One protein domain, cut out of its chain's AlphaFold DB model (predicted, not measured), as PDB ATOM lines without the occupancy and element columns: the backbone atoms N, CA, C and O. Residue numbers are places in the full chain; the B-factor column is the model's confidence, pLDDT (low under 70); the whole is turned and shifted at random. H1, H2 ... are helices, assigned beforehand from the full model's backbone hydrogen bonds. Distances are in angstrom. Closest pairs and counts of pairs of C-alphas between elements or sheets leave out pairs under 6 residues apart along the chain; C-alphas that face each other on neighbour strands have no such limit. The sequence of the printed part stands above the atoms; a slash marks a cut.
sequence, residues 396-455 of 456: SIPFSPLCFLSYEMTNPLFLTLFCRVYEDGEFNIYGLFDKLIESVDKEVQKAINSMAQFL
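This is residues 396 to 455 of the 456 residues of an uncharacterized protein of Treponema phagedenis (UniProt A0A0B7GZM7). A small head, in which short helices H1 and H2 and then H3 follow one another in an arc, bears one long helical arm, H4; residues 440 to 455, of which 440 to 453 belong to H4, stick out free of the head. The 60 printed residues hold four named helices, H1 to H4, and no named strand: all helix. The whole is loose, radius of gyration of the C-alphas 15.0 A, spanning 51 by 22 by 21 A.

Find C-alpha 401 at (169.690, 236.651, 157.759), where H1, residues 401 to 405, begins its 6.4 A. Next come H2, residues 407 to 410, 5.7 A, and H3, residues 412 to 421, 14.4 A. H4, residues 429 to 453, runs 36.1 A to C-alpha 453 at (165.663, 254.048, 201.113).

H1 and H2 are close but not clearly touching, closest C-alphas Cys 403 and Met 409, 6.7 A. H2 and H3 only just touch, with 3 pairs of C-alphas within 8 A, and only at the corner, closest C-alphas Met 409 and Leu 415, 5.2 A. H4 touches H3 with residues 432 to 436 alone, about perpendicular at 78 degrees; look at C-alphas Val 421 and Leu 432, the closest, 6.5 A. H1 is apart from H3 and H4. In H1, H3 and H4 every O i to N i+4 pair is within hydrogen-bond range; H2 is too short for one.

C-alphas 401 and 455, the farthest apart, are 50.8 A apart. The printed part has no cut, and no link is long. Look for pLDDT under 70 at residues 403 to 405, 424 to 437 and 439 to 455.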
ATOM      1  N   SER A 396     171.699 249.959 166.657       90.75
ATOM      2  CA  SER A 396     173.050 249.752 166.110       90.75
ATOM      3  C   SER A 396     173.467 248.274 166.023       90.75
ATOM      4  O   SER A 396     174.647 247.949 166.144       90.75
ATOM      5  N   ILE A 397     172.505 247.376 165.801       87.81
ATOM      6  CA  ILE A 397     172.729 245.934 165.657       87.81
ATOM      7  C   ILE A 397     172.844 245.601 164.164       87.81
ATOM      8  O   ILE A 397     171.958 245.974 163.392       87.81
ATOM      9  N   PRO A 398     173.890 244.883 163.716       86.00
ATOM     10  CA  PRO A 398     174.011 244.509 162.316       86.00
ATOM     11  C   PRO A 398     172.905 243.529 161.916       86.00
ATOM     12  O   PRO A 398     172.635 242.539 162.598       86.00
ATOM     13  N   PHE A 399     172.289 243.776 160.761       83.75
ATOM     14  CA  PHE A 399     171.296 242.864 160.211       83.75
ATOM     15  C   PHE A 399     171.924 241.498 159.887       83.75
ATOM     16  O   PHE A 399     172.920 241.411 159.168       83.75
ATOM     17  N   SER A 400     171.300 240.420 160.366       79.44
ATOM     18  CA  SER A 400     171.685 239.039 160.065       79.44
ATOM     19  C   SER A 400     170.517 238.287 159.418       79.44
ATOM     20  O   SER A 400     169.395 238.382 159.923       79.44
ATOM     21  N   PRO A 401     170.739 237.479 158.361       75.44
ATOM     22  CA  PRO A 401     169.690 236.651 157.759       75.44
ATOM     23  C   PRO A 401     168.979 235.727 158.758       75.44
ATOM     24  O   PRO A 401     167.793 235.453 158.600       75.44
ATOM     25  N   LEU A 402     169.671 235.292 159.820       72.81
ATOM     26  CA  LEU A 402     169.068 234.496 160.894       72.81
ATOM     27  C   LEU A 402     167.970 235.268 161.639       72.81
ATOM     28  O   LEU A 402     166.950 234.681 161.978       72.81
ATOM     29  N   CYS A 403     168.133 236.583 161.822       68.75
ATOM     30  CA  CYS A 403     167.121 237.431 162.459       68.75
ATOM     31  C   CYS A 403     165.844 237.519 161.615       68.75
ATOM     32  O   CYS A 403     164.750 237.576 162.158       68.75
ATOM     33  N   PHE A 404     165.965 237.506 160.287       68.75
ATOM     34  CA  PHE A 404     164.806 237.542 159.396       68.75
ATOM     35  C   PHE A 404     164.062 236.201 159.324       68.75
ATOM     36  O   PHE A 404     162.843 236.182 159.180       68.75
ATOM     37  N   LEU A 405     164.776 235.078 159.435       69.50
ATOM     38  CA  LEU A 405     164.175 233.740 159.359       69.50
ATOM     39  C   LEU A 405     163.370 233.357 160.614       69.50
ATOM     40  O   LEU A 405     162.580 232.415 160.565       69.50
ATOM     41  N   SER A 406     163.545 234.068 161.730       77.81
ATOM     42  CA  SER A 406     162.793 233.835 162.966       77.81
ATOM     43  C   SER A 406     161.454 234.571 162.951       77.81
ATOM     44  O   SER A 406     161.404 235.795 163.055       77.81
ATOM     45  N   TYR A 407     160.349 233.824 162.882       81.62
ATOM     46  CA  TYR A 407     158.991 234.384 162.880       81.62
ATOM     47  C   TYR A 407     158.710 235.269 164.107       81.62
ATOM     48  O   TYR A 407     157.992 236.264 164.010       81.62
ATOM     49  N   GLU A 408     159.316 234.957 165.252       85.19
ATOM     50  CA  GLU A 408     159.213 235.708 166.504       85.19
ATOM     51  C   GLU A 408     159.657 237.168 166.351       85.19
ATOM     52  O   GLU A 408     159.089 238.049 166.995       85.19
ATOM     53  N   MET A 409     160.599 237.453 165.445       86.38
ATOM     54  CA  MET A 409     161.112 238.805 165.187       86.38
ATOM     55  C   MET A 409     160.093 239.729 164.527       86.38
ATOM     56  O   MET A 409     160.234 240.949 164.575       86.38
ATOM     57  N   THR A 410     159.021 239.166 163.973       90.12
ATOM     58  CA  THR A 410     157.892 239.955 163.471       90.12
ATOM     59  C   THR A 410     157.023 240.522 164.599       90.12
ATOM     60  O   THR A 410     156.172 241.380 164.354       90.12
ATOM     61  N   ASN A 411     157.214 240.068 165.845       91.00
ATOM     62  CA  ASN A 411     156.547 240.608 167.021       91.00
ATOM     63  C   ASN A 411     157.378 241.767 167.616       91.00
ATOM     64  O   ASN A 411     158.463 241.520 168.145       91.00
ATOM     65  N   PRO A 412     156.876 243.018 167.603       92.19
ATOM     66  CA  PRO A 412     157.625 244.176 168.094       92.19
ATOM     67  C   PRO A 412     158.100 244.057 169.545       92.19
ATOM     68  O   PRO A 412     159.188 244.531 169.869       92.19
ATOM     69  N   LEU A 413     157.320 243.417 170.427       89.50
ATOM     70  CA  LEU A 413     157.742 243.194 171.812       89.50
ATOM     71  C   LEU A 413     158.956 242.267 171.870       89.50
ATOM     72  O   LEU A 413     159.931 242.592 172.541       89.50
ATOM     73  N   PHE A 414     158.913 241.145 171.150       88.06
ATOM     74  CA  PHE A 414     160.043 240.216 171.093       88.06
ATOM     75  C   PHE A 414     161.286 240.897 170.516       88.06
ATOM     76  O   PHE A 414     162.355 240.819 171.114       88.06
ATOM     77  N   LEU A 415     161.137 241.635 169.414       88.88
ATOM     78  CA  LEU A 415     162.244 242.342 168.776       88.88
ATOM     79  C   LEU A 415     162.845 243.426 169.684       88.88
ATOM     80  O   LEU A 415     164.063 243.553 169.771       88.88
ATOM     81  N   THR A 416     162.009 244.167 170.416       88.44
ATOM     82  CA  THR A 416     162.472 245.149 171.411       88.44
ATOM     83  C   THR A 416     163.297 244.476 172.502       88.44
ATOM     84  O   THR A 416     164.354 244.977 172.883       88.44
ATOM     85  N   LEU A 417     162.823 243.338 173.010       83.44
ATOM     86  CA  LEU A 417     163.522 242.571 174.035       83.44
ATOM     87  C   LEU A 417     164.847 242.024 173.506       83.44
ATOM     88  O   LEU A 417     165.866 242.188 174.168       83.44
ATOM     89  N   PHE A 418     164.850 241.480 172.288       84.75
ATOM     90  CA  PHE A 418     166.057 241.038 171.599       84.75
ATOM     91  C   PHE A 418     167.099 242.134 171.490       84.75
ATOM     92  O   PHE A 418     168.233 241.936 171.914       84.75
ATOM     93  N   CYS A 419     166.709 243.308 171.005       85.94
ATOM     94  CA  CYS A 419     167.658 244.394 170.828       85.94
ATOM     95  C   CYS A 419     168.240 244.898 172.158       85.94
ATOM     96  O   CYS A 419     169.376 245.357 172.194       85.94
ATOM     97  N   ARG A 420     167.489 244.799 173.265       81.31
ATOM     98  CA  ARG A 420     167.964 245.212 174.597       81.31
ATOM     99  C   ARG A 420     168.989 244.259 175.207       81.31
ATOM    100  O   ARG A 420     169.794 244.711 176.016       81.31
ATOM    101  N   VAL A 421     168.928 242.970 174.877       78.75
ATOM    102  CA  VAL A 421     169.815 241.939 175.452       78.75
ATOM    103  C   VAL A 421     170.880 241.445 174.472       78.75
ATOM    104  O   VAL A 421     171.629 240.524 174.801       78.75
ATOM    105  N   TYR A 422     170.915 242.017 173.266       78.81
ATOM    106  CA  TYR A 422     171.853 241.641 172.219       78.81
ATOM    107  C   TYR A 422     173.303 241.866 172.667       78.81
ATOM    108  O   TYR A 422     173.661 242.948 173.128       78.81
ATOM    109  N   GLU A 423     174.133 240.843 172.477       72.81
ATOM    110  CA  GLU A 423     175.586 240.882 172.637       72.81
ATOM    111  C   GLU A 423     176.222 240.318 171.358       72.81
ATOM    112  O   GLU A 423     175.695 239.370 170.766       72.81
ATOM    113  N   ASP A 424     177.327 240.930 170.919       67.81
ATOM    114  CA  ASP A 424     177.965 240.690 169.620       67.81
ATOM    115  C   ASP A 424     178.094 239.194 169.276       67.81
ATOM    116  O   ASP A 424     178.918 238.466 169.828       67.81
ATOM    117  N   GLY A 425     177.300 238.744 168.297       61.41
ATOM    118  CA  GLY A 425     177.419 237.414 167.689       61.41
ATOM    119  C   GLY A 425     176.551 236.293 168.277       61.41
ATOM    120  O   GLY A 425     176.521 235.216 167.681       61.41
ATOM    121  N   GLU A 426     175.795 236.509 169.360       58.38
ATOM    122  CA  GLU A 426     174.923 235.468 169.931       58.38
ATOM    123  C   GLU A 426     173.439 235.670 169.589       58.38
ATOM    124  O   GLU A 426     172.722 236.459 170.201       58.38
ATOM    125  N   PHE A 427     172.935 234.876 168.640       62.28
ATOM    126  CA  PHE A 427     171.496 234.691 168.441       62.28
ATOM    127  C   PHE A 427     171.020 233.477 169.250       62.28
ATOM    128  O   PHE A 427     170.894 232.375 168.717       62.28
ATOM    129  N   ASN A 428     170.791 233.650 170.553       65.25
ATOM    130  CA  ASN A 428     170.275 232.580 171.409       65.25
ATOM    131  C   ASN A 428     168.945 232.987 172.056       65.25
ATOM    132  O   ASN A 428     168.919 233.708 173.050       65.25
ATOM    133  N   ILE A 429     167.835 232.483 171.507       61.06
ATOM    134  CA  ILE A 429     166.476 232.728 172.018       61.06
ATOM    135  C   ILE A 429     166.316 232.239 173.468       61.06
ATOM    136  O   ILE A 429     165.620 232.879 174.249       61.06
ATOM    137  N   TYR A 430     166.970 231.142 173.861       63.75
ATOM    138  CA  TYR A 430     166.903 230.644 175.241       63.75
ATOM    139  C   TYR A 430     167.684 231.554 176.195       63.75
ATOM    140  O   TYR A 430     167.146 231.982 177.212       63.75
ATOM    141  N   GLY A 431     168.892 231.961 175.794       64.25
ATOM    142  CA  GLY A 431     169.683 232.948 176.535       64.25
ATOM    143  C   GLY A 431     168.989 234.309 176.645       64.25
ATOM    144  O   GLY A 431     169.159 235.006 177.640       64.25
ATOM    145  N   LEU A 432     168.158 234.675 175.664       67.25
ATOM    146  CA  LEU A 432     167.351 235.892 175.696       67.25
ATOM    147  C   LEU A 432     166.315 235.871 176.818       67.25
ATOM    148  O   LEU A 432     166.189 236.878 177.506       67.25
ATOM    149  N   PHE A 433     165.606 234.756 177.028       66.44
ATOM    150  CA  PHE A 433     164.647 234.634 178.133       66.44
ATOM    151  C   PHE A 433     165.340 234.617 179.498       66.44
ATOM    152  O   PHE A 433     164.883 235.318 180.399       66.44
ATOM    153  N   ASP A 434     166.459 233.899 179.632       69.75
ATOM    154  CA  ASP A 434     167.237 233.867 180.877       69.75
ATOM    155  C   ASP A 434     167.766 235.266 181.235       69.75
ATOM    156  O   ASP A 434     167.554 235.758 182.345       69.75
ATOM    157  N   LYS A 435     168.346 235.980 180.261       66.75
ATOM    158  CA  LYS A 435     168.799 237.372 180.428       66.75
ATOM    159  C   LYS A 435     167.644 238.332 180.719       66.75
ATOM    160  O   LYS A 435     167.816 239.293 181.469       66.75
ATOM    161  N   LEU A 436     166.461 238.088 180.153       65.44
ATOM    162  CA  LEU A 436     165.253 238.857 180.454       65.44
ATOM    163  C   LEU A 436     164.865 238.718 181.918       65.44
ATOM    164  O   LEU A 436     164.653 239.733 182.577       65.44
ATOM    165  N   ILE A 437     164.817 237.481 182.418       69.31
ATOM    166  CA  ILE A 437     164.524 237.184 183.820       69.31
ATOM    167  C   ILE A 437     165.552 237.886 184.710       69.31
ATOM    168  O   ILE A 437     165.161 238.640 185.596       69.31
ATOM    169  N   GLU A 438     166.848 237.769 184.406       70.88
ATOM    170  CA  GLU A 438     167.896 238.471 185.159       70.88
ATOM    171  C   GLU A 438     167.747 240.001 185.131       70.88
ATOM    172  O   GLU A 438     168.007 240.678 186.130       70.88
ATOM    173  N   SER A 439     167.362 240.577 183.988       64.19
ATOM    174  CA  SER A 439     167.179 242.025 183.845       64.19
ATOM    175  C   SER A 439     165.974 242.535 184.641       64.19
ATOM    176  O   SER A 439     166.084 243.551 185.330       64.19
ATOM    177  N   VAL A 440     164.861 241.792 184.615       63.38
ATOM    178  CA  VAL A 440     163.645 242.092 185.378       63.38
ATOM    179  C   VAL A 440     163.918 241.939 186.870       63.38
ATOM    180  O   VAL A 440     163.566 242.829 187.638       63.38
ATOM    181  N   ASP A 441     164.624 240.887 187.285       69.50
ATOM    182  CA  ASP A 441     165.016 240.691 188.681       69.50
ATOM    183  C   ASP A 441     165.899 241.841 189.189       69.50
ATOM    184  O   ASP A 441     165.684 242.350 190.292       69.50
ATOM    185  N   LYS A 442     166.847 242.329 188.377       69.12
ATOM    186  CA  LYS A 442     167.667 243.508 188.714       69.12
ATOM    187  C   LYS A 442     166.835 244.789 188.831       69.12
ATOM    188  O   LYS A 442     167.097 245.595 189.727       69.12
ATOM    189  N   GLU A 443     165.856 245.005 187.951       64.19
ATOM    190  CA  GLU A 443     164.942 246.155 188.033       64.19
ATOM    191  C   GLU A 443     164.040 246.079 189.269       64.19
ATOM    192  O   GLU A 443     163.915 247.067 189.995       64.19
ATOM    193  N   VAL A 444     163.476 244.905 189.564       63.31
ATOM    194  CA  VAL A 444     162.660 244.657 190.761       63.31
ATOM    195  C   VAL A 444     163.487 244.878 192.025       63.31
ATOM    196  O   VAL A 444     163.041 245.581 192.930       63.31
ATOM    197  N   GLN A 445     164.723 244.373 192.084       64.19
ATOM    198  CA  GLN A 445     165.610 244.623 193.221       64.19
ATOM    199  C   GLN A 445     165.976 246.104 193.368       64.19
ATOM    200  O   GLN A 445     165.998 246.613 194.488       64.19
ATOM    201  N   LYS A 446     166.215 246.832 192.269       66.94
ATOM    202  CA  LYS A 446     166.411 248.291 192.317       66.94
ATOM    203  C   LYS A 446     165.173 249.016 192.837       66.94
ATOM    204  O   LYS A 446     165.321 249.908 193.669       66.94
ATOM    205  N   ALA A 447     163.977 248.635 192.392       58.19
ATOM    206  CA  ALA A 447     162.726 249.225 192.855       58.19
ATOM    207  C   ALA A 447     162.508 248.971 194.357       58.19
ATOM    208  O   ALA A 447     162.248 249.914 195.104       58.19
ATOM    209  N   ILE A 448     162.728 247.738 194.821       64.06
ATOM    210  CA  ILE A 448     162.648 247.365 196.243       64.06
ATOM    211  C   ILE A 448     163.679 248.139 197.076       64.06
ATOM    212  O   ILE A 448     163.328 248.714 198.103       64.06
ATOM    213  N   ASN A 449     164.931 248.227 196.619       59.25
ATOM    214  CA  ASN A 449     165.984 248.968 197.322       59.25
ATOM    215  C   ASN A 449     165.715 250.481 197.348       59.25
ATOM    216  O   ASN A 449     166.000 251.137 198.348       59.25
ATOM    217  N   SER A 450     165.125 251.032 196.282       53.47
ATOM    218  CA  SER A 450     164.707 252.436 196.247       53.47
ATOM    219  C   SER A 450     163.556 252.711 197.218       53.47
ATOM    220  O   SER A 450     163.599 253.704 197.931       53.47
ATOM    221  N   MET A 451     162.580 251.802 197.340       45.31
ATOM    222  CA  MET A 451     161.506 251.899 198.334       45.31
ATOM    223  C   MET A 451     162.029 251.748 199.769       45.31
ATOM    224  O   MET A 451     161.563 252.448 200.664       45.31
ATOM    225  N   ALA A 452     163.029 250.891 199.990       51.31
ATOM    226  CA  ALA A 452     163.670 250.727 201.292       51.31
ATOM    227  C   ALA A 452     164.443 251.985 201.739       51.31
ATOM    228  O   ALA A 452     164.477 252.277 202.929       51.31
ATOM    229  N   GLN A 453     165.003 252.768 200.809       49.62
ATOM    230  CA  GLN A 453     165.663 254.048 201.113       49.62
ATOM    231  C   GLN A 453     164.701 255.182 201.505       49.62
ATOM    232  O   GLN A 453     165.146 256.152 202.104       49.62
ATOM    233  N   PHE A 454     163.401 255.074 201.205       45.25
ATOM    234  CA  PHE A 454     162.378 256.033 201.657       45.25
ATOM    235  C   PHE A 454     161.743 255.660 203.009       45.25
ATOM    236  O   PHE A 454     160.943 256.428 203.540       45.25
ATOM    237  N   LEU A 455     162.080 254.489 203.559       40.19
ATOM    238  CA  LEU A 455     161.573 253.975 204.836       40.19
ATOM    239  C   LEU A 455     162.591 254.083 205.989       40.19
ATOM    240  O   LEU A 455     162.325 253.557 207.070       40.19
TER     241      LEU A 455